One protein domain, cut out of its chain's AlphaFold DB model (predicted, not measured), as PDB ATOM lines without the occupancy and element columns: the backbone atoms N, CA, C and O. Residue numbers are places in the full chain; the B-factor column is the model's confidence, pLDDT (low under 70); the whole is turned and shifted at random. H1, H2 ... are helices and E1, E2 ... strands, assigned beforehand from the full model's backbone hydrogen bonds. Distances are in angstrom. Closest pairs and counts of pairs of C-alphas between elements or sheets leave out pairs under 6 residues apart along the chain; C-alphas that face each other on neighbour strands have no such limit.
ATOM      1  N   PRO A  39     114.124 109.983 149.698       91.88
ATOM      2  CA  PRO A  39     115.348 109.176 149.638       91.88
ATOM      3  C   PRO A  39     115.128 107.685 149.331       91.88
ATOM      4  O   PRO A  39     116.098 106.978 149.064       91.88
ATOM      5  N   GLU A  40     113.885 107.190 149.352       93.00
ATOM      6  CA  GLU A  40     113.534 105.824 148.938       93.00
ATOM      7  C   GLU A  40     113.525 105.679 147.401       93.00
ATOM      8  O   GLU A  40     113.800 104.598 146.878       93.00
ATOM      9  N   TYR A  41     113.266 106.772 146.666       93.81
ATOM     10  CA  TYR A  41     112.968 106.748 145.226       93.81
ATOM     11  C   TYR A  41     113.687 107.808 144.371       93.81
ATOM     12  O   TYR A  41     113.554 107.787 143.144       93.81
ATOM     13  N   GLY A  42     114.433 108.724 144.988       94.19
ATOM     14  CA  GLY A  42     115.206 109.776 144.335       94.19
ATOM     15  C   GLY A  42     116.183 110.463 145.295       94.19
ATOM     16  O   GLY A  42     116.389 110.031 146.430       94.19
ATOM     17  N   THR A  43     116.790 111.552 144.834       95.38
ATOM     18  CA  THR A  43     117.766 112.345 145.595       95.38
ATOM     19  C   THR A  43     117.095 113.619 146.101       95.38
ATOM     20  O   THR A  43     116.501 114.352 145.318       95.38
ATOM     21  N   CYS A  44     117.179 113.923 147.397       93.25
ATOM     22  CA  CYS A  44     116.742 115.231 147.889       93.25
ATOM     23  C   CYS A  44     117.804 116.279 147.557       93.25
ATOM     24  O   CYS A  44     118.932 116.155 148.034       93.25
ATOM     25  N   ASN A  45     117.452 117.308 146.788       91.25
ATOM     26  CA  ASN A  45     118.351 118.419 146.505       91.25
ATOM     27  C   ASN A  45     117.911 119.668 147.306       91.25
ATOM     28  O   ASN A  45     116.847 120.233 147.036       91.25
ATOM     29  N   PRO A  46     118.690 120.099 148.319       87.44
ATOM     30  CA  PRO A  46     118.334 121.212 149.191       87.44
ATOM     31  C   PRO A  46     118.631 122.587 148.578       87.44
ATOM     32  O   PRO A  46     118.090 123.572 149.072       87.44
ATOM     33  N   GLU A  47     119.442 122.675 147.514       82.12
ATOM     34  CA  GLU A  47     119.579 123.910 146.728       82.12
ATOM     35  C   GLU A  47     118.309 124.167 145.915       82.12
ATOM     36  O   GLU A  47     117.832 125.295 145.853       82.12
ATOM     37  N   THR A  48     117.723 123.127 145.323       76.62
ATOM     38  CA  THR A  48     116.556 123.251 144.429       76.62
ATOM     39  C   THR A  48     115.217 123.079 145.145       76.62
ATOM     40  O   THR A  48     114.174 123.355 144.560       76.62
ATOM     41  N   GLU A  49     115.247 122.620 146.400       84.81
ATOM     42  CA  GLU A  49     114.088 122.305 147.250       84.81
ATOM     43  C   GLU A  49     113.141 121.249 146.647       84.81
ATOM     44  O   GLU A  49     111.944 121.215 146.938       84.81
ATOM     45  N   THR A  50     113.682 120.349 145.819       85.81
ATOM     46  CA  THR A  50     112.923 119.305 145.115       85.81
ATOM     47  C   THR A  50     113.479 117.905 145.360       85.81
ATOM     48  O   THR A  50     114.673 117.706 145.590       85.81
ATOM     49  N   CYS A  51     112.600 116.902 145.254       91.31
ATOM     50  CA  CYS A  51     113.042 115.531 145.040       91.31
ATOM     51  C   CYS A  51     113.422 115.338 143.566       91.31
ATOM     52  O   CYS A  51     112.619 115.578 142.662       91.31
ATOM     53  N   GLU A  52     114.652 114.912 143.321       92.62
ATOM     54  CA  GLU A  52     115.203 114.640 142.002       92.62
ATOM     55  C   GLU A  52     115.008 113.164 141.641       92.62
ATOM     56  O   GLU A  52     115.578 112.277 142.279       92.62
ATOM     57  N   CYS A  53     114.203 112.891 140.613       92.69
ATOM     58  CA  CYS A  53     113.853 111.522 140.233       92.69
ATOM     59  C   CYS A  53     114.825 110.911 139.210       92.69
ATOM     60  O   CYS A  53     115.295 111.623 138.313       92.69
ATOM     61  N   PRO A  54     115.051 109.583 139.241       93.75
ATOM     62  CA  PRO A  54     115.591 108.856 138.096       93.75
ATOM     63  C   PRO A  54     114.610 108.889 136.914       93.75
ATOM     64  O   PRO A  54     113.409 109.103 137.077       93.75
ATOM     65  N   LEU A  55     115.121 108.624 135.708       90.19
ATOM     66  CA  LEU A  55     114.390 108.749 134.436       90.19
ATOM     67  C   LEU A  55     113.071 107.951 134.372       90.19
ATOM     68  O   LEU A  55     112.181 108.283 133.588       90.19
ATOM     69  N   ILE A  56     112.950 106.885 135.162       91.56
ATOM     70  CA  ILE A  56     111.808 105.961 135.149       91.56
ATOM     71  C   ILE A  56     110.770 106.246 136.250       91.56
ATOM     72  O   ILE A  56     109.841 105.455 136.422       91.56
ATOM     73  N   ARG A  57     110.906 107.361 136.984       93.12
ATOM     74  CA  ARG A  57     110.050 107.755 138.117       93.12
ATOM     75  C   ARG A  57     109.607 109.216 138.042       93.12
ATOM     76  O   ARG A  57     110.254 110.045 137.409       93.12
ATOM     77  N   HIS A  58     108.496 109.533 138.705       91.56
ATOM     78  CA  HIS A  58     107.962 110.888 138.830       91.56
ATOM     79  C   HIS A  58     107.098 111.054 140.094       91.56
ATOM     80  O   HIS A  58     106.910 110.121 140.874       91.56
ATOM     81  N   GLY A  59     106.559 112.261 140.288       86.06
ATOM     82  CA  GLY A  59     105.842 112.665 141.501       86.06
ATOM     83  C   GLY A  59     106.699 113.579 142.389       86.06
ATOM     84  O   GLY A  59     107.866 113.802 142.075       86.06
ATOM     85  N   PRO A  60     106.136 114.133 143.477       86.69
ATOM     86  CA  PRO A  60     106.845 115.060 144.371       86.69
ATOM     87  C   PRO A  60     107.947 114.386 145.210       86.69
ATOM     88  O   PRO A  60     108.809 115.066 145.756       86.69
ATOM     89  N   ASP A  61     107.905 113.059 145.314       92.00
ATOM     90  CA  ASP A  61     108.794 112.189 146.090       92.00
ATOM     91  C   ASP A  61     109.344 111.016 145.255       92.00
ATOM     92  O   ASP A  61     109.908 110.072 145.803       92.00
ATOM     93  N   CYS A  62     109.146 111.049 143.932       93.81
ATOM     94  CA  CYS A  62     109.544 110.006 142.979       93.81
ATOM     95  C   CYS A  62     108.916 108.612 143.206       93.81
ATOM     96  O   CYS A  62     109.301 107.644 142.540       93.81
ATOM     97  N   SER A  63     107.919 108.487 144.087       95.06
ATOM     98  CA  SER A  63     107.261 107.213 144.410       95.06
ATOM     99  C   SER A  63     106.592 106.538 143.204       95.06
ATOM    100  O   SER A  63     106.538 105.306 143.148       95.06
ATOM    101  N   ILE A  64     106.151 107.313 142.207       94.56
ATOM    102  CA  ILE A  64     105.366 106.833 141.063       94.56
ATOM    103  C   ILE A  64     106.291 106.361 139.922       94.56
ATOM    104  O   ILE A  64     107.014 107.179 139.347       94.56
ATOM    105  N   PRO A  65     106.285 105.068 139.539       94.94
ATOM    106  CA  PRO A  65     107.021 104.580 138.375       94.94
ATOM    107  C   PRO A  65     106.275 104.871 137.062       94.94
ATOM    108  O   PRO A  65     105.044 104.847 137.014       94.94
ATOM    109  N   LEU A  66     107.012 105.074 135.966       89.69
ATOM    110  CA  LEU A  66     106.428 105.168 134.623       89.69
ATOM    111  C   LEU A  66     105.808 103.818 134.192       89.69
ATOM    112  O   LEU A  66     106.519 102.812 134.211       89.69
ATOM    113  N   PRO A  67     104.537 103.772 133.732       91.75
ATOM    114  CA  PRO A  67     103.888 102.524 133.300       91.75
ATOM    115  C   PRO A  67     104.546 101.838 132.092       91.75
ATOM    116  O   PRO A  67     104.570 100.613 132.024       91.75
ATOM    117  N   ASP A  68     105.096 102.620 131.156       92.75
ATOM    118  CA  ASP A  68     106.045 102.145 130.144       92.75
ATOM    119  C   ASP A  68     107.277 103.070 130.132       92.75
ATOM    120  O   ASP A  68     107.209 104.191 129.617       92.75
ATOM    121  N   PRO A  69     108.412 102.640 130.710       90.25
ATOM    122  CA  PRO A  69     109.645 103.420 130.715       90.25
ATOM    123  C   PRO A  69     110.408 103.375 129.380       90.25
ATOM    124  O   PRO A  69     111.260 104.233 129.147       90.25
ATOM    125  N   LEU A  70     110.158 102.413 128.480       91.44
ATOM    126  CA  LEU A  70     111.010 102.207 127.298       91.44
ATOM    127  C   LEU A  70     111.003 103.378 126.288       91.44
ATOM    128  O   LEU A  70     112.077 103.684 125.752       91.44
ATOM    129  N   PRO A  71     109.884 104.091 126.041       87.62
ATOM    130  CA  PRO A  71     109.876 105.325 125.258       87.62
ATOM    131  C   PRO A  71     110.748 106.421 125.882       87.62
ATOM    132  O   PRO A  71     111.520 107.059 125.163       87.62
ATOM    133  N   ALA A  72     110.691 106.593 127.209       84.44
ATOM    134  CA  ALA A  72     111.527 107.544 127.940       84.44
ATOM    135  C   ALA A  72     113.012 107.157 127.844       84.44
ATOM    136  O   ALA A  72     113.824 107.979 127.413       84.44
ATOM    137  N   CYS A  73     113.364 105.896 128.115       88.94
ATOM    138  CA  CYS A  73     114.712 105.354 127.914       88.94
ATOM    139  C   CYS A  73     115.254 105.684 126.510       88.94
ATOM    140  O   CYS A  73     116.330 106.270 126.371       88.94
ATOM    141  N   LYS A  74     114.475 105.376 125.463       85.62
ATOM    142  CA  LYS A  74     114.858 105.587 124.060       85.62
ATOM    143  C   LYS A  74     115.024 107.068 123.708       85.62
ATOM    144  O   LYS A  74     115.990 107.412 123.027       85.62
ATOM    145  N   ALA A  75     114.132 107.942 124.179       81.75
ATOM    146  CA  ALA A  75     114.241 109.392 123.989       81.75
ATOM    147  C   ALA A  75     115.512 109.979 124.636       81.75
ATOM    148  O   ALA A  75     116.051 110.977 124.165       81.75
ATOM    149  N   ASN A  76     116.028 109.317 125.671       79.81
ATOM    150  CA  ASN A  76     117.244 109.678 126.393       79.81
ATOM    151  C   ASN A  76     118.496 108.897 125.915       79.81
ATOM    152  O   ASN A  76     119.527 108.868 126.584       79.81
ATOM    153  N   SER A  77     118.434 108.278 124.729       82.44
ATOM    154  CA  SER A  77     119.492 107.459 124.100       82.44
ATOM    155  C   SER A  77     119.841 106.120 124.777       82.44
ATOM    156  O   SER A  77     120.719 105.403 124.283       82.44
ATOM    157  N   HIS A  78     119.125 105.715 125.830       86.44
ATOM    158  CA  HIS A  78     119.264 104.383 126.425       86.44
ATOM    159  C   HIS A  78     118.601 103.317 125.535       86.44
ATOM    160  O   HIS A  78     117.533 103.514 124.954       86.44
ATOM    161  N   ASN A  79     119.212 102.136 125.471       87.31
ATOM    162  CA  ASN A  79     118.480 100.885 125.267       87.31
ATOM    163  C   ASN A  79     117.976 100.343 126.624       87.31
ATOM    164  O   ASN A  79     118.401 100.831 127.672       87.31
ATOM    165  N   ALA A  80     117.119  99.316 126.614       87.75
ATOM    166  CA  ALA A  80     116.547  98.732 127.832       87.75
ATOM    167  C   ALA A  80     117.612  98.372 128.891       87.75
ATOM    168  O   ALA A  80     117.557  98.881 130.008       87.75
ATOM    169  N   ALA A  81     118.632  97.587 128.527       89.12
ATOM    170  CA  ALA A  81     119.688  97.164 129.453       89.12
ATOM    171  C   ALA A  81     120.469  98.347 130.054       89.12
ATOM    172  O   ALA A  81     120.801  98.326 131.232       89.12
ATOM    173  N   SER A  82     120.726  99.398 129.269       87.56
ATOM    174  CA  SER A  82     121.390 100.622 129.745       87.56
ATOM    175  C   SER A  82     120.499 101.567 130.558       87.56
ATOM    176  O   SER A  82     121.027 102.489 131.171       87.56
ATOM    177  N   CYS A  83     119.174 101.403 130.529       89.06
ATOM    178  CA  CYS A  83     118.238 102.260 131.263       89.06
ATOM    179  C   CYS A  83     118.103 101.807 132.723       89.06
ATOM    180  O   CYS A  83     118.161 102.621 133.632       89.06
ATOM    181  N   PHE A  84     118.040 100.491 132.943       91.12
ATOM    182  CA  PHE A  84     118.001  99.867 134.274       91.12
ATOM    183  C   PHE A  84     119.393  99.418 134.754       91.12
ATOM    184  O   PHE A  84     119.519  98.520 135.584       91.12
ATOM    185  N   SER A  85     120.464  99.981 134.181       88.94
ATOM    186  CA  SER A  85     121.827  99.573 134.520       88.94
ATOM    187  C   SER A  85     122.283 100.223 135.820       88.94
ATOM    188  O   SER A  85     122.314 101.449 135.931       88.94
ATOM    189  N   THR A  86     122.732  99.390 136.756       92.31
ATOM    190  CA  THR A  86     123.349  99.804 138.023       92.31
ATOM    191  C   THR A  86     124.861 100.042 137.920       92.31
ATOM    192  O   THR A  86     125.545 100.246 138.928       92.31
ATOM    193  N   SER A  87     125.424 100.017 136.705       89.81
ATOM    194  CA  SER A  87     126.865 100.174 136.499       89.81
ATOM    195  C   SER A  87     127.323 101.597 136.820       89.81
ATOM    196  O   SER A  87     127.047 102.531 136.068       89.81
ATOM    197  N   ARG A  88     128.116 101.751 137.890       88.81
ATOM    198  CA  ARG A  88     128.710 103.037 138.314       88.81
ATOM    199  C   ARG A  88     129.464 103.778 137.202       88.81
ATOM    200  O   ARG A  88     129.559 104.995 137.269       88.81
ATOM    201  N   SER A  89     129.954 103.084 136.171       82.75
ATOM    202  CA  SER A  89     130.610 103.697 135.003       82.75
ATOM    203  C   SER A  89     129.699 104.582 134.139       82.75
ATOM    204  O   SER A  89     130.207 105.312 133.291       82.75
ATOM    205  N   LEU A  90     128.377 104.512 134.321       84.50
ATOM    206  CA  LEU A  90     127.401 105.326 133.591       84.50
ATOM    207  C   LEU A  90     127.048 106.633 134.303       84.50
ATOM    208  O   LEU A  90     126.501 107.532 133.672       84.50
ATOM    209  N   CYS A  91     127.356 106.732 135.595       88.25
ATOM    210  CA  CYS A  91     127.051 107.889 136.419       88.25
ATOM    211  C   CYS A  91     128.275 108.791 136.597       88.25
ATOM    212  O   CYS A  91     129.421 108.326 136.639       88.25
ATOM    213  N   LEU A  92     128.037 110.097 136.737       87.94
ATOM    214  CA  LEU A  92     129.098 111.076 136.952       87.94
ATOM    215  C   LEU A  92     129.876 110.737 138.240       87.94
ATOM    216  O   LEU A  92     129.286 110.374 139.255       87.94
ATOM    217  N   ASN A  93     131.213 110.741 138.150       89.75
ATOM    218  CA  ASN A  93     132.164 110.317 139.194       89.75
ATOM    219  C   ASN A  93     131.816 109.000 139.938       89.75
ATOM    220  O   ASN A  93     132.250 108.791 141.069       89.75
ATOM    221  N   GLY A  94     131.026 108.095 139.339       90.88
ATOM    222  CA  GLY A  94     130.533 106.891 140.022       90.88
ATOM    223  C   GLY A  94     129.716 107.183 141.289       90.88
ATOM    224  O   GLY A  94     129.743 106.380 142.226       90.88
ATOM    225  N   CYS A  95     129.040 108.337 141.330       94.31
ATOM    226  CA  CYS A  95     128.340 108.896 142.491       94.31
ATOM    227  C   CYS A  95     129.245 109.140 143.720       94.31
ATOM    228  O   CYS A  95     128.790 109.027 144.856       94.31
ATOM    229  N   ASN A  96     130.553 109.372 143.506       94.50
ATOM    230  CA  ASN A  96     131.591 109.605 144.530       94.50
ATOM    231  C   ASN A  96     131.610 108.588 145.698       94.50
ATOM    232  O   ASN A  96     132.092 108.873 146.798       94.50
ATOM    233  N   GLY A  97     131.064 107.386 145.474       94.00
ATOM    234  CA  GLY A  97     130.853 106.364 146.504       94.00
ATOM    235  C   GLY A  97     129.696 106.630 147.482       94.00
ATOM    236  O   GLY A  97     129.420 105.756 148.298       94.00
ATOM    237  N   ARG A  98     128.996 107.771 147.381       95.69
ATOM    238  CA  ARG A  98     127.907 108.225 148.276       95.69
ATOM    239  C   ARG A  98     126.504 107.911 147.745       95.69
ATOM    240  O   ARG A  98     125.533 108.577 148.092       95.69
ATOM    241  N   GLY A  99     126.389 106.915 146.873       95.25
ATOM    242  CA  GLY A  99     125.140 106.562 146.207       95.25
ATOM    243  C   GLY A  99     125.260 105.330 145.316       95.25
ATOM    244  O   GLY A  99     126.318 104.685 145.228       95.25
ATOM    245  N   TRP A 100     124.164 105.015 144.632       95.00
ATOM    246  CA  TRP A 100     124.120 104.024 143.560       95.00
ATOM    247  C   TRP A 100     123.703 104.666 142.238       95.00
ATOM    248  O   TRP A 100     123.119 105.745 142.196       95.00
ATOM    249  N   CYS A 101     124.072 104.001 141.147       92.81
ATOM    250  CA  CYS A 101     123.754 104.453 139.803       92.81
ATOM    251  C   CYS A 101     122.452 103.797 139.339       92.81
ATOM    252  O   CYS A 101     122.294 102.589 139.503       92.81
ATOM    253  N   GLU A 102     121.559 104.567 138.728       92.75
ATOM    254  CA  GLU A 102     120.364 104.078 138.040       92.75
ATOM    255  C   GLU A 102     120.305 104.734 136.657       92.75
ATOM    256  O   GLU A 102     119.864 105.871 136.501       92.75
ATOM    257  N   GLY A 103     120.842 104.052 135.640       86.69
ATOM    258  CA  GLY A 103     120.778 104.541 134.259       86.69
ATOM    259  C   GLY A 103     121.419 105.919 134.041       86.69
ATOM    260  O   GLY A 103     120.934 106.681 133.216       86.69
ATOM    261  N   GLY A 104     122.482 106.265 134.773       87.62
ATOM    262  CA  GLY A 104     123.149 107.574 134.682       87.62
ATOM    263  C   GLY A 104     122.690 108.608 135.718       87.62
ATOM    264  O   GLY A 104     123.424 109.559 135.979       87.62
ATOM    265  N   PHE A 105     121.548 108.389 136.380       94.12
ATOM    266  CA  PHE A 105     121.160 109.137 137.576       94.12
ATOM    267  C   PHE A 105     121.878 108.593 138.821       94.12
ATOM    268  O   PHE A 105     121.951 107.378 139.019       94.12
ATOM    269  N   CYS A 106     122.378 109.491 139.672       95.69
ATOM    270  CA  CYS A 106     122.913 109.145 140.983       95.69
ATOM    271  C   CYS A 106     121.829 109.259 142.057       95.69
ATOM    272  O   CYS A 106     121.426 110.359 142.431       95.69
ATOM    273  N   HIS A 107     121.407 108.113 142.591       96.12
ATOM    274  CA  HIS A 107     120.565 108.054 143.781       96.12
ATOM    275  C   HIS A 107     121.476 108.153 145.006       96.12
ATOM    276  O   HIS A 107     122.261 107.241 145.293       96.12
ATOM    277  N   CYS A 108     121.432 109.300 145.677       96.44
ATOM    278  CA  CYS A 108     122.354 109.635 146.754       96.44
ATOM    279  C   CYS A 108     121.885 109.111 148.113       96.44
ATOM    280  O   CYS A 108     120.692 109.013 148.400       96.44
ATOM    281  N   GLN A 109     122.847 108.787 148.974       95.50
ATOM    282  CA  GLN A 109     122.588 108.480 150.377       95.50
ATOM    283  C   GLN A 109     122.058 109.735 151.103       95.50
ATOM    284  O   GLN A 109     122.501 110.841 150.785       95.50
ATOM    285  N   PRO A 110     121.149 109.595 152.091       92.81
ATOM    286  CA  PRO A 110     120.566 110.733 152.804       92.81
ATOM    287  C   PRO A 110     121.617 111.713 153.343       92.81
ATOM    288  O   PRO A 110     122.566 111.308 154.013       92.81
ATOM    289  N   GLY A 111     121.427 113.002 153.054       91.88
ATOM    290  CA  GLY A 111     122.371 114.078 153.383       91.88
ATOM    291  C   GLY A 111     123.335 114.460 152.252       91.88
ATOM    292  O   GLY A 111     123.941 115.529 152.335       91.88
ATOM    293  N   PHE A 112     123.436 113.652 151.188       95.56
ATOM    294  CA  PHE A 112     124.211 113.968 149.983       95.56
ATOM    295  C   PHE A 112     123.308 114.237 148.780       95.56
ATOM    296  O   PHE A 112     122.234 113.647 148.658       95.56
ATOM    297  N   TYR A 113     123.754 115.123 147.890       95.19
ATOM    298  CA  TYR A 113     122.981 115.576 146.737       95.19
ATOM    299  C   TYR A 113     123.866 116.004 145.557       95.19
ATOM    300  O   TYR A 113     125.101 115.960 145.619       95.19
ATOM    301  N   GLY A 114     123.207 116.412 144.472       92.38
ATOM    302  CA  GLY A 114     123.836 116.827 143.227       92.38
ATOM    303  C   GLY A 114     124.099 115.663 142.274       92.38
ATOM    304  O   GLY A 114     124.032 114.487 142.636       92.38
ATOM    305  N   THR A 115     124.433 116.019 141.038       91.25
ATOM    306  CA  THR A 115     124.530 115.156 139.848       91.25
ATOM    307  C   THR A 115     125.425 113.922 140.044       91.25
ATOM    308  O   THR A 115     125.232 112.898 139.388       91.25
ATOM    309  N   ASP A 116     126.406 114.004 140.944       93.69
ATOM    310  CA  ASP A 116     127.338 112.936 141.303       93.69
ATOM    311  C   ASP A 116     127.410 112.640 142.814       93.69
ATOM    312  O   ASP A 116     128.376 112.027 143.273       93.69
ATOM    313  N   CYS A 117     126.421 113.067 143.604       96.06
ATOM    314  CA  CYS A 117     126.443 113.002 145.072       96.06
ATOM    315  C   CYS A 117     127.688 113.652 145.711       96.06
ATOM    316  O   CYS A 117     128.118 113.230 146.788       96.06
ATOM    317  N   ALA A 118     128.325 114.625 145.046       96.38
ATOM    318  CA  ALA A 118     129.501 115.291 145.599       96.38
ATOM    319  C   ALA A 118     129.166 116.281 146.721       96.38
ATOM    320  O   ALA A 118     130.062 116.606 147.494       96.38
ATOM    321  N   LEU A 119     127.930 116.781 146.806       95.94
ATOM    322  CA  LEU A 119     127.552 117.857 147.722       95.94
ATOM    323  C   LEU A 119     126.827 117.341 148.968       95.94
ATOM    324  O   LEU A 119     126.180 116.296 148.953       95.94
ATOM    325  N   SER A 120     126.931 118.116 150.043       95.38
ATOM    326  CA  SER A 120     126.222 117.963 151.320       95.38
ATOM    327  C   SER A 120     126.029 119.341 151.952       95.38
ATOM    328  O   SER A 120     126.768 120.263 151.624       95.38
ATOM    329  N   VAL A 121     125.066 119.493 152.864       93.31
ATOM    330  CA  VAL A 121     124.903 120.743 153.627       93.31
ATOM    331  C   VAL A 121     125.844 120.731 154.834       93.31
ATOM    332  O   VAL A 121     125.737 119.850 155.689       93.31
ATOM    333  N   GLY A 122     126.756 121.700 154.898       90.25
ATOM    334  CA  GLY A 122     127.714 121.881 155.988       90.25
ATOM    335  C   GLY A 122     127.089 122.455 157.274       90.25
ATOM    336  O   GLY A 122     125.931 122.884 157.275       90.25
ATOM    337  N   PRO A 123     127.835 122.504 158.398       87.88
ATOM    338  CA  PRO A 123     127.309 122.921 159.709       87.88
ATOM    339  C   PRO A 123     126.828 124.382 159.793       87.88
ATOM    340  O   PRO A 123     126.094 124.754 160.708       87.88
ATOM    341  N   ASP A 124     127.252 125.226 158.856       87.06
ATOM    342  CA  ASP A 124     126.828 126.615 158.684       87.06
ATOM    343  C   ASP A 124     125.601 126.772 157.760       87.06
ATOM    344  O   ASP A 124     125.007 127.852 157.705       87.06
ATOM    345  N   GLY A 125     125.171 125.700 157.091       87.88
ATOM    346  CA  GLY A 125     124.103 125.708 156.096       87.88
ATOM    347  C   GLY A 125     124.564 126.030 154.671       87.88
ATOM    348  O   GLY A 125     123.705 126.341 153.849       87.88
ATOM    349  N   GLN A 126     125.868 125.996 154.371       89.00
ATOM    350  CA  GLN A 126     126.403 126.158 153.011       89.00
ATOM    351  C   GLN A 126     126.664 124.801 152.322       89.00
ATOM    352  O   GLN A 126     126.751 123.778 153.005       89.00
ATOM    353  N   PRO A 127     126.804 124.756 150.984       91.69
ATOM    354  CA  PRO A 127     127.275 123.566 150.275       91.69
ATOM    355  C   PRO A 127     128.717 123.176 150.661       91.69
ATOM    356  O   PRO A 127     129.633 123.992 150.595       91.69
ATOM    357  N   GLU A 128     128.953 121.903 150.989       93.62
ATOM    358  CA  GLU A 128     130.285 121.321 151.205       93.62
ATOM    359  C   GLU A 128     130.559 120.213 150.174       93.62
ATOM    360  O   GLU A 128     129.849 119.204 150.119       93.62
ATOM    361  N   LEU A 129     131.614 120.387 149.365       95.06
ATOM    362  CA  LEU A 129     132.063 119.392 148.385       95.06
ATOM    363  C   LEU A 129     132.878 118.278 149.044       95.06
ATOM    364  O   LEU A 129     133.932 118.516 149.627       95.06
ATOM    365  N   LEU A 130     132.418 117.043 148.852       95.12
ATOM    366  CA  LEU A 130     133.035 115.802 149.303       95.12
ATOM    367  C   LEU A 130     133.370 115.812 150.805       95.12
ATOM    368  O   LEU A 130     134.410 115.292 151.222       95.12
ATOM    369  N   ALA A 131     132.442 116.319 151.624       93.88
ATOM    370  CA  ALA A 131     132.571 116.422 153.076       93.88
ATOM    371  C   ALA A 131     133.144 115.145 153.716       93.88
ATOM    372  O   ALA A 131     132.664 114.035 153.459       93.88
ATOM    373  N   GLY A 132     134.215 115.279 154.499       90.38
ATOM    374  CA  GLY A 132     134.898 114.152 155.151       90.38
ATOM    375  C   GLY A 132     135.778 113.252 154.260       90.38
ATOM    376  O   GLY A 132     136.402 112.336 154.787       90.38
ATOM    377  N   GLN A 133     135.898 113.496 152.947       92.00
ATOM    378  CA  GLN A 133     136.873 112.813 152.064       92.00
ATOM    379  C   GLN A 133     138.176 113.618 151.862       92.00
ATOM    380  O   GLN A 133     138.998 113.267 151.020       92.00
ATOM    381  N   GLY A 134     138.389 114.691 152.636       89.19
ATOM    382  CA  GLY A 134     139.616 115.498 152.589       89.19
ATOM    383  C   GLY A 134     139.737 116.409 151.363       89.19
ATOM    384  O   GLY A 134     140.839 116.843 151.033       89.19
ATOM    385  N   TYR A 135     138.625 116.689 150.680       91.75
ATOM    386  CA  TYR A 135     138.599 117.635 149.571       91.75
ATOM    387  C   TYR A 135     138.771 119.075 150.053       91.75
ATOM    388  O   TYR A 135     138.249 119.468 151.092       91.75
ATOM    389  N   ALA A 136     139.475 119.873 149.256       88.00
ATOM    390  CA  ALA A 136     139.515 121.318 149.384       88.00
ATOM    391  C   ALA A 136     139.652 121.924 147.977       88.00
ATOM    392  O   ALA A 136     140.494 121.447 147.205       88.00
ATOM    393  N   PRO A 137     138.886 122.976 147.633       86.56
ATOM    394  CA  PRO A 137     139.157 123.770 146.444       86.56
ATOM    395  C   PRO A 137     140.590 124.316 146.471       86.56
ATOM    396  O   PRO A 137     141.145 124.626 147.532       86.56
ATOM    397  N   ARG A 138     141.213 124.441 145.297       83.38
ATOM    398  CA  ARG A 138     142.598 124.900 145.182       83.38
ATOM    399  C   ARG A 138     142.756 126.322 145.719       83.38
ATOM    400  O   ARG A 138     141.899 127.184 145.524       83.38
ATOM    401  N   ARG A 139     143.882 126.561 146.398       83.06
ATOM    402  CA  ARG A 139     144.202 127.866 147.001       83.06
ATOM    403  C   ARG A 139     144.481 128.942 145.954       83.06
ATOM    404  O   ARG A 139     144.153 130.099 146.184       83.06
ATOM    405  N   GLU A 140     145.073 128.548 144.828       82.25
ATOM    406  CA  GLU A 140     145.556 129.441 143.776       82.25
ATOM    407  C   GLU A 140     145.087 128.972 142.393       82.25
ATOM    408  O   GLU A 140     145.028 127.772 142.105       82.25
ATOM    409  N   GLY A 141     144.797 129.943 141.524       77.00
ATOM    410  CA  GLY A 141     144.256 129.721 140.186       77.00
ATOM    411  C   GLY A 141     142.746 129.464 140.161       77.00
ATOM    412  O   GLY A 141     142.132 129.119 141.166       77.00
ATOM    413  N   VAL A 142     142.179 129.605 138.959       76.94
ATOM    414  CA  VAL A 142     140.735 129.618 138.661       76.94
ATOM    415  C   VAL A 142     139.901 128.590 139.439       76.94
ATOM    416  O   VAL A 142     140.116 127.378 139.313       76.94
ATOM    417  N   LYS A 143     138.891 129.077 140.153       80.06
ATOM    418  CA  LYS A 143     137.798 128.309 140.754       80.06
ATOM    419  C   LYS A 143     136.546 128.400 139.886       80.06
ATOM    420  O   LYS A 143     136.240 129.448 139.322       80.06
ATOM    421  N   VAL A 144     135.809 127.299 139.800       79.12
ATOM    422  CA  VAL A 144     134.596 127.175 138.988       79.12
ATOM    423  C   VAL A 144     133.459 126.647 139.853       79.12
ATOM    424  O   VAL A 144     133.519 125.510 140.328       79.12
ATOM    425  N   TYR A 145     132.420 127.456 140.053       84.12
ATOM    426  CA  TYR A 145     131.154 126.963 140.594       84.12
ATOM    427  C   TYR A 145     130.477 126.094 139.533       84.12
ATOM    428  O   TYR A 145     130.536 126.410 138.344       84.12
ATOM    429  N   VAL A 146     129.826 125.006 139.930       85.75
ATOM    430  CA  VAL A 146     129.046 124.171 139.004       85.75
ATOM    431  C   VAL A 146     127.626 124.123 139.526       85.75
ATOM    432  O   VAL A 146     127.400 123.533 140.580       85.75
ATOM    433  N   TYR A 147     126.699 124.727 138.781       82.56
ATOM    434  CA  TYR A 147     125.277 124.684 139.104       82.56
ATOM    435  C   TYR A 147     124.780 123.243 139.082       82.56
ATOM    436  O   TYR A 147     124.888 122.572 138.052       82.56
ATOM    437  N   GLU A 148     124.192 122.789 140.186       83.94
ATOM    438  CA  GLU A 148     123.339 121.611 140.134       83.94
ATOM    439  C   GLU A 148     122.058 121.950 139.369       83.94
ATOM    440  O   GLU A 148     121.496 123.042 139.481       83.94
ATOM    441  N   LEU A 149     121.637 121.020 138.519       78.19
ATOM    442  CA  LEU A 149     120.502 121.166 137.618       78.19
ATOM    443  C   LEU A 149     119.649 119.897 137.704       78.19
ATOM    444  O   LEU A 149     120.217 118.819 137.888       78.19
ATOM    445  N   PRO A 150     118.325 119.962 137.467       80.19
ATOM    446  CA  PRO A 150     117.476 118.789 137.624       80.19
ATOM    447  C   PRO A 150     117.913 117.675 136.657       80.19
ATOM    448  O   PRO A 150     118.232 117.989 135.502       80.19
ATOM    449  N   PRO A 151     117.864 116.386 137.045       85.06
ATOM    450  CA  PRO A 151     118.447 115.268 136.290       85.06
ATOM    451  C   PRO A 151     118.097 115.177 134.796       85.06
ATOM    452  O   PRO A 151     118.908 114.709 133.991       85.06
ATOM    453  N   VAL A 152     116.922 115.677 134.397       76.19
ATOM    454  CA  VAL A 152     116.481 115.827 132.996       76.19
ATOM    455  C   VAL A 152     117.446 116.646 132.125       76.19
ATOM    456  O   VAL A 152     117.418 116.533 130.903       76.19
ATOM    457  N   THR A 153     118.313 117.467 132.715       71.69
ATOM    458  CA  THR A 153     119.244 118.356 132.005       71.69
ATOM    459  C   THR A 153     120.580 117.695 131.647       71.69
ATOM    460  O   THR A 153     121.115 117.952 130.562       71.69
ATOM    461  N   ASN A 154     121.114 116.851 132.536       74.25
ATOM    462  CA  ASN A 154     122.533 116.476 132.569       74.25
ATOM    463  C   ASN A 154     122.810 114.997 132.940       74.25
ATOM    464  O   ASN A 154     123.825 114.462 132.487       74.25
ATOM    465  N   ALA A 155     121.921 114.339 133.698       84.31
ATOM    466  CA  ALA A 155     122.120 112.999 134.266       84.31
ATOM    467  C   ALA A 155     121.316 111.898 133.551       84.31
ATOM    468  O   ALA A 155     121.837 110.820 133.288       84.31
ATOM    469  N   TRP A 156     120.068 112.176 133.158       84.88
ATOM    470  CA  TRP A 156     119.154 111.218 132.510       84.88
ATOM    471  C   TRP A 156     119.586 110.720 131.116       84.88
ATOM    472  O   TRP A 156     118.794 110.051 130.469       84.88
ATOM    473  N   ILE A 157     120.749 111.107 130.578       78.62
ATOM    474  CA  ILE A 157     121.159 110.784 129.198       78.62
ATOM    475  C   ILE A 157     122.266 109.727 129.175       78.62
ATOM    476  O   ILE A 157     123.222 109.808 129.944       78.62
ATOM    477  N   TYR A 158     122.190 108.766 128.248       80.12
ATOM    478  CA  TYR A 158     123.174 107.683 128.177       80.12
ATOM    479  C   TYR A 158     124.535 108.169 127.652       80.12
ATOM    480  O   TYR A 158     124.838 108.063 126.459       80.12
ATOM    481  N   ILE A 159     125.378 108.676 128.558       70.25
ATOM    482  CA  ILE A 159     126.674 109.299 128.240       70.25
ATOM    483  C   ILE A 159     127.596 108.407 127.398       70.25
ATOM    484  O   ILE A 159     128.339 108.918 126.569       70.25
ATOM    485  N   ALA A 160     127.494 107.080 127.529       71.75
ATOM    486  CA  ALA A 160     128.303 106.108 126.789       71.75
ATOM    487  C   ALA A 160     127.818 105.824 125.345       71.75
ATOM    488  O   ALA A 160     128.373 104.953 124.675       71.75
ATOM    489  N   ARG A 161     126.796 106.536 124.842       66.69
ATOM    490  CA  ARG A 161     126.498 106.658 123.393       66.69
ATOM    491  C   ARG A 161     126.787 108.040 122.817       66.69
ATOM    492  O   ARG A 161     126.640 108.221 121.612       66.69
ATOM    493  N   ILE A 162     127.191 108.996 123.649       58.31
ATOM    494  CA  ILE A 162     127.663 110.295 123.182       58.31
ATOM    495  C   ILE A 162     129.127 110.104 122.783       58.31
ATOM    496  O   ILE A 162     129.924 109.592 123.565       58.31
ATOM    497  N   ASP A 163     129.480 110.496 121.564       44.97
ATOM    498  CA  ASP A 163     130.837 110.377 121.027       44.97
ATOM    499  C   ASP A 163     131.858 111.184 121.845       44.97
ATOM    500  O   ASP A 163     133.002 110.754 122.002       44.97
ATOM    501  N   ARG A 164     131.437 112.325 122.414       48.06
ATOM    502  CA  ARG A 164     132.190 113.106 123.412       48.06
ATOM    503  C   ARG A 164     131.259 113.741 124.463       48.06
ATOM    504  O   ARG A 164     130.740 114.832 124.221       48.06
ATOM    505  N   PRO A 165     131.069 113.152 125.662       64.75
ATOM    506  CA  PRO A 165     130.329 113.782 126.763       64.75
ATOM    507  C   PRO A 165     131.191 114.859 127.460       64.75
ATOM    508  O   PRO A 165     131.539 114.750 128.635       64.75
ATOM    509  N   LEU A 166     131.577 115.898 126.708       64.75
ATOM    510  CA  LEU A 166     132.543 116.930 127.115       64.75
ATOM    511  C   LEU A 166     132.154 117.631 128.424       64.75
ATOM    512  O   LEU A 166     133.008 117.857 129.274       64.75
ATOM    513  N   VAL A 167     130.867 117.926 128.608       71.44
ATOM    514  CA  VAL A 167     130.339 118.601 129.804       71.44
ATOM    515  C   VAL A 167     130.496 117.730 131.056       71.44
ATOM    516  O   VAL A 167     130.837 118.236 132.124       71.44
ATOM    517  N   GLN A 168     130.305 116.414 130.946       73.56
ATOM    518  CA  GLN A 168     130.544 115.472 132.040       73.56
ATOM    519  C   GLN A 168     132.046 115.286 132.303       73.56
ATOM    520  O   GLN A 168     132.468 115.363 133.454       73.56
ATOM    521  N   LEU A 169     132.871 115.134 131.260       72.38
ATOM    522  CA  LEU A 169     134.335 115.071 131.401       72.38
ATOM    523  C   LEU A 169     134.900 116.331 132.080       72.38
ATOM    524  O   LEU A 169     135.771 116.223 132.941       72.38
ATOM    525  N   LEU A 170     134.378 117.515 131.745       75.12
ATOM    526  CA  LEU A 170     134.751 118.772 132.388       75.12
ATOM    527  C   LEU A 170     134.414 118.755 133.886       75.12
ATOM    528  O   LEU A 170     135.290 119.047 134.690       75.12
ATOM    529  N   GLN A 171     133.208 118.336 134.282       83.56
ATOM    530  CA  GLN A 171     132.830 118.218 135.701       83.56
ATOM    531  C   GLN A 171     133.737 117.244 136.474       83.56
ATOM    532  O   GLN A 171     134.222 117.586 137.554       83.56
ATOM    533  N   GLN A 172     134.049 116.073 135.899       82.00
ATOM    534  CA  GLN A 172     135.010 115.123 136.485       82.00
ATOM    535  C   GLN A 172     136.387 115.774 136.705       82.00
ATOM    536  O   GLN A 172     137.033 115.546 137.731       82.00
ATOM    537  N   ARG A 173     136.851 116.600 135.757       80.62
ATOM    538  CA  ARG A 173     138.148 117.292 135.840       80.62
ATOM    539  C   ARG A 173     138.134 118.506 136.760       80.62
ATOM    540  O   ARG A 173     139.120 118.696 137.463       80.62
ATOM    541  N   LEU A 174     137.048 119.271 136.839       82.06
ATOM    542  CA  LEU A 174     136.906 120.355 137.816       82.06
ATOM    543  C   LEU A 174     136.965 119.808 139.244       82.06
ATOM    544  O   LEU A 174     137.727 120.326 140.059       82.06
ATOM    545  N   LEU A 175     136.247 118.714 139.528       85.81
ATOM    546  CA  LEU A 175     136.308 118.064 140.836       85.81
ATOM    547  C   LEU A 175     137.724 117.523 141.106       85.81
ATOM    548  O   LEU A 175     138.379 117.983 142.038       85.81
ATOM    549  N   SER A 176     138.249 116.638 140.249       83.81
ATOM    550  CA  SER A 176     139.548 115.966 140.474       83.81
ATOM    551  C   SER A 176     140.798 116.862 140.410       83.81
ATOM    552  O   SER A 176     141.856 116.434 140.862       83.81
ATOM    553  N   SER A 177     140.704 118.095 139.896       82.31
ATOM    554  CA  SER A 177     141.798 119.088 139.930       82.31
ATOM    555  C   SER A 177     141.732 120.059 141.116       82.31
ATOM    556  O   SER A 177     142.604 120.917 141.247       82.31
ATOM    557  N   GLY A 178     140.693 119.975 141.955       85.12
ATOM    558  CA  GLY A 178     140.424 120.980 142.989       85.12
ATOM    559  C   GLY A 178     139.905 122.315 142.436       85.12
ATOM    560  O   GLY A 178     139.822 123.283 143.181       85.12
ATOM    561  N   ALA A 179     139.578 122.412 141.143       84.94
ATOM    562  CA  ALA A 179     139.056 123.643 140.551       84.94
ATOM    563  C   ALA A 179     137.554 123.860 140.820       84.94
ATOM    564  O   ALA A 179     137.094 124.994 140.712       84.94
ATOM    565  N   ARG A 180     136.780 122.822 141.176       91.06
ATOM    566  CA  ARG A 180     135.372 122.979 141.579       91.06
ATOM    567  C   ARG A 180     135.295 123.674 142.944       91.06
ATOM    568  O   ARG A 180     135.941 123.240 143.895       91.06
ATOM    569  N   THR A 181     134.470 124.711 143.051       91.19
ATOM    570  CA  THR A 181     134.077 125.313 144.334       91.19
ATOM    571  C   THR A 181     132.602 125.035 144.633       91.19
ATOM    572  O   THR A 181     131.801 124.849 143.714       91.19
ATOM    573  N   ALA A 182     132.285 124.950 145.925       91.12
ATOM    574  CA  ALA A 182     130.932 124.848 146.478       91.12
ATOM    575  C   ALA A 182     130.399 126.227 146.920       91.12
ATOM    576  O   ALA A 182     129.199 126.451 146.989       91.12
ATOM    577  N   ASP A 183     131.319 127.157 147.184       87.50
ATOM    578  CA  ASP A 183     131.068 128.575 147.411       87.50
ATOM    579  C   ASP A 183     131.047 129.287 146.047       87.50
ATOM    580  O   ASP A 183     132.017 129.194 145.283       87.50
ATOM    581  N   GLY A 184     129.925 129.936 145.732       80.56
ATOM    582  CA  GLY A 184     129.716 130.679 144.489       80.56
ATOM    583  C   GLY A 184     130.314 132.087 144.487       80.56
ATOM    584  O   GLY A 184     130.690 132.560 143.419       80.56
ATOM    585  N   ASP A 185     130.464 132.736 145.643       79.50
ATOM    586  CA  ASP A 185     131.066 134.072 145.758       79.50
ATOM    587  C   ASP A 185     132.600 133.983 145.683       79.50
ATOM    588  O   ASP A 185     133.269 134.901 145.204       79.50
ATOM    589  N   ALA A 186     133.173 132.841 146.075       81.38
ATOM    590  CA  ALA A 186     134.584 132.517 145.870       81.38
ATOM    591  C   ALA A 186     134.914 131.934 144.476       81.38
ATOM    592  O   ALA A 186     136.021 131.412 144.297       81.38
ATOM    593  N   ALA A 187     133.994 131.971 143.505       79.81
ATOM    594  CA  ALA A 187     134.203 131.443 142.154       79.81
ATOM    595  C   ALA A 187     134.681 132.518 141.159       79.81
ATOM    596  O   ALA A 187     134.122 133.608 141.091       79.81
ATOM    597  N   ASP A 188     135.667 132.185 140.321       72.00
ATOM    598  CA  ASP A 188     136.090 133.049 139.208       72.00
ATOM    599  C   ASP A 188     135.169 132.891 137.981       72.00
ATOM    600  O   ASP A 188     135.014 133.820 137.188       72.00
ATOM    601  N   PHE A 189     134.567 131.705 137.809       70.38
ATOM    602  CA  PHE A 189     133.645 131.367 136.717       70.38
ATOM    603  C   PHE A 189     132.526 130.431 137.192       70.38
ATOM    604  O   PHE A 189     132.654 129.735 138.200       70.38
ATOM    605  N   TYR A 190     131.461 130.329 136.394       73.62
ATOM    606  CA  TYR A 190     130.329 129.440 136.649       73.62
ATOM    607  C   TYR A 190     130.098 128.503 135.457       73.62
ATOM    608  O   TYR A 190     129.959 128.949 134.319       73.62
ATOM    609  N   LEU A 191     130.024 127.197 135.716       73.31
ATOM    610  CA  LEU A 191     129.637 126.177 134.744       73.31
ATOM    611  C   LEU A 191     128.173 125.787 134.951       73.31
ATOM    612  O   LEU A 191     127.764 125.379 136.037       73.31
ATOM    613  N   ILE A 192     127.409 125.825 133.865       76.50
ATOM    614  CA  ILE A 192     126.043 125.309 133.796       76.50
ATOM    615  C   ILE A 192     126.120 123.983 133.017       76.50
ATOM    616  O   ILE A 192     126.359 124.021 131.807       76.50
ATOM    617  N   PRO A 193     125.973 122.801 133.651       74.25
ATOM    618  CA  PRO A 193     126.263 121.499 133.031       74.25
ATOM    619  C   PRO A 193     125.191 121.000 132.033       74.25
ATOM    620  O   PRO A 193     124.914 119.806 131.923       74.25
ATOM    621  N   PHE A 194     124.589 121.911 131.270       67.88
ATOM    622  CA  PHE A 194     123.453 121.664 130.387       67.88
ATOM    623  C   PHE A 194     123.862 121.127 129.004       67.88
ATOM    624  O   PHE A 194     124.604 121.775 128.262       67.88
ATOM    625  N   GLN A 195     123.306 119.983 128.580       59.22
ATOM    626  CA  GLN A 195     123.507 119.480 127.213       59.22
ATOM    627  C   GLN A 195     122.590 120.173 126.190       59.22
ATOM    628  O   GLN A 195     121.621 119.595 125.687       59.22
ATOM    629  N   LEU A 196     122.966 121.409 125.841       50.50
ATOM    630  CA  LEU A 196     122.330 122.305 124.864       50.50
ATOM    631  C   LEU A 196     121.633 121.577 123.696       50.50
ATOM    632  O   LEU A 196     120.423 121.717 123.514       50.50
ATOM    633  N   ARG A 197     122.368 120.781 122.906       46.78
ATOM    634  CA  ARG A 197     121.844 120.161 121.669       46.78
ATOM    635  C   ARG A 197     120.800 119.060 121.909       46.78
ATOM    636  O   ARG A 197     119.989 118.812 121.022       46.78
ATOM    637  N   ALA A 198     120.805 118.414 123.075       46.72
ATOM    638  CA  ALA A 198     119.917 117.291 123.391       46.72
ATOM    639  C   ALA A 198     118.644 117.710 124.149       46.72
ATOM    640  O   ALA A 198     117.661 116.972 124.158       46.72
ATOM    641  N   ARG A 199     118.647 118.884 124.798       51.25
ATOM    642  CA  ARG A 199     117.636 119.274 125.797       51.25
ATOM    643  C   ARG A 199     116.912 120.588 125.488       51.25
ATOM    644  O   ARG A 199     116.434 121.245 126.404       51.25
ATOM    645  N   ALA A 200     116.759 120.966 124.218       39.31
ATOM    646  CA  ALA A 200     116.177 122.256 123.806       39.31
ATOM    647  C   ALA A 200     114.775 122.592 124.383       39.31
ATOM    648  O   ALA A 200     114.396 123.759 124.407       39.31
ATOM    649  N   HIS A 201     114.015 121.600 124.865       40.47
ATOM    650  CA  HIS A 201     112.721 121.794 125.538       40.47
ATOM    651  C   HIS A 201     112.819 122.024 127.060       40.47
ATOM    652  O   HIS A 201     111.862 122.490 127.667       40.47
ATOM    653  N   ALA A 202     113.965 121.739 127.687       41.75
ATOM    654  CA  ALA A 202     114.138 121.788 129.139       41.75
ATOM    655  C   ALA A 202     114.346 123.205 129.712       41.75
ATOM    656  O   ALA A 202     114.493 123.349 130.922       41.75
ATOM    657  N   ALA A 203     114.313 124.253 128.879       41.34
ATOM    658  CA  ALA A 203     114.385 125.650 129.328       41.34
ATOM    659  C   ALA A 203     113.307 125.997 130.379       41.34
ATOM    660  O   ALA A 203     113.566 126.780 131.286       41.34
ATOM    661  N   ALA A 204     112.135 125.352 130.306       42.12
ATOM    662  CA  ALA A 204     111.066 125.489 131.297       42.12
ATOM    663  C   ALA A 204     111.402 124.882 132.677       42.12
ATOM    664  O   ALA A 204     110.800 125.281 133.666       42.12
ATOM    665  N   HIS A 205     112.352 123.941 132.764       44.38
ATOM    666  CA  HIS A 205     112.825 123.403 134.046       44.38
ATOM    667  C   HIS A 205     113.885 124.311 134.677       44.38
ATOM    668  O   HIS A 205     113.811 124.581 135.869       44.38
ATOM    669  N   LEU A 206     114.822 124.834 133.877       46.72
ATOM    670  CA  LEU A 206     115.886 125.732 134.351       46.72
ATOM    671  C   LEU A 206     115.328 126.977 135.064       46.72
ATOM    672  O   LEU A 206     115.824 127.346 136.124       46.72
ATOM    673  N   ALA A 207     114.243 127.560 134.547       42.22
ATOM    674  CA  ALA A 207     113.571 128.716 135.152       42.22
ATOM    675  C   ALA A 207     112.953 128.460 136.548       42.22
ATOM    676  O   ALA A 207     112.556 129.412 137.209       42.22
ATOM    677  N   ALA A 208     112.854 127.202 136.995       42.59
ATOM    678  CA  ALA A 208     112.315 126.827 138.307       42.59
ATOM    679  C   ALA A 208     113.391 126.340 139.299       42.59
ATOM    680  O   ALA A 208     113.057 125.934 140.405       42.59
TER     681      ALA A 208
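What this domain is: This is residues 39 to 208 of the 413 residues of the protein "EGF-like domain-containing protein" of Gonium pectorale (UniProt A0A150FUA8). Little regular structure: a mostly looped body, hairpins E1-E2, E3-E4 and E5-E6 on one side, parallel pair E7-E8 with H4 on the other. The 170 printed residues, under half in named elements, are mixed in class, with five named helices and eight strands, E1-E2-H1-H2-H3-E3-E4-E5-E6-E7-H4-E8-H5. The whole is compact, radius of gyration of the C-alphas 15.4 A, spans 49 by 34 by 31 A.

How they stand to each other: In the antiparallel hairpin E3-E4, residues 99 to 102 and 105 to 108, N 102 and O 105 are within hydrogen-bond range, 2.9 A. H3, residues 92 to 97, comes closest to E4 at C-alphas 95 and 106, 5.6 A. E7, H4 and E8, residues 144 to 146, 166 to 176 and 189 to 191, make a strand-helix-strand unit, parallel neighbour strands with a helix between, its crossover left-handed.

Where its parts are: E3 begins at C-alpha 99 (125.140, 106.562, 146.207). E8 ends at C-alpha 191 (129.637, 126.177, 134.744). H4 is 15.1 A long.

The domain as a whole: The printed part has no cut. The link E7 to H4 is long. pLDDT is under 70 at residues 161 to 166 and 194 to 208.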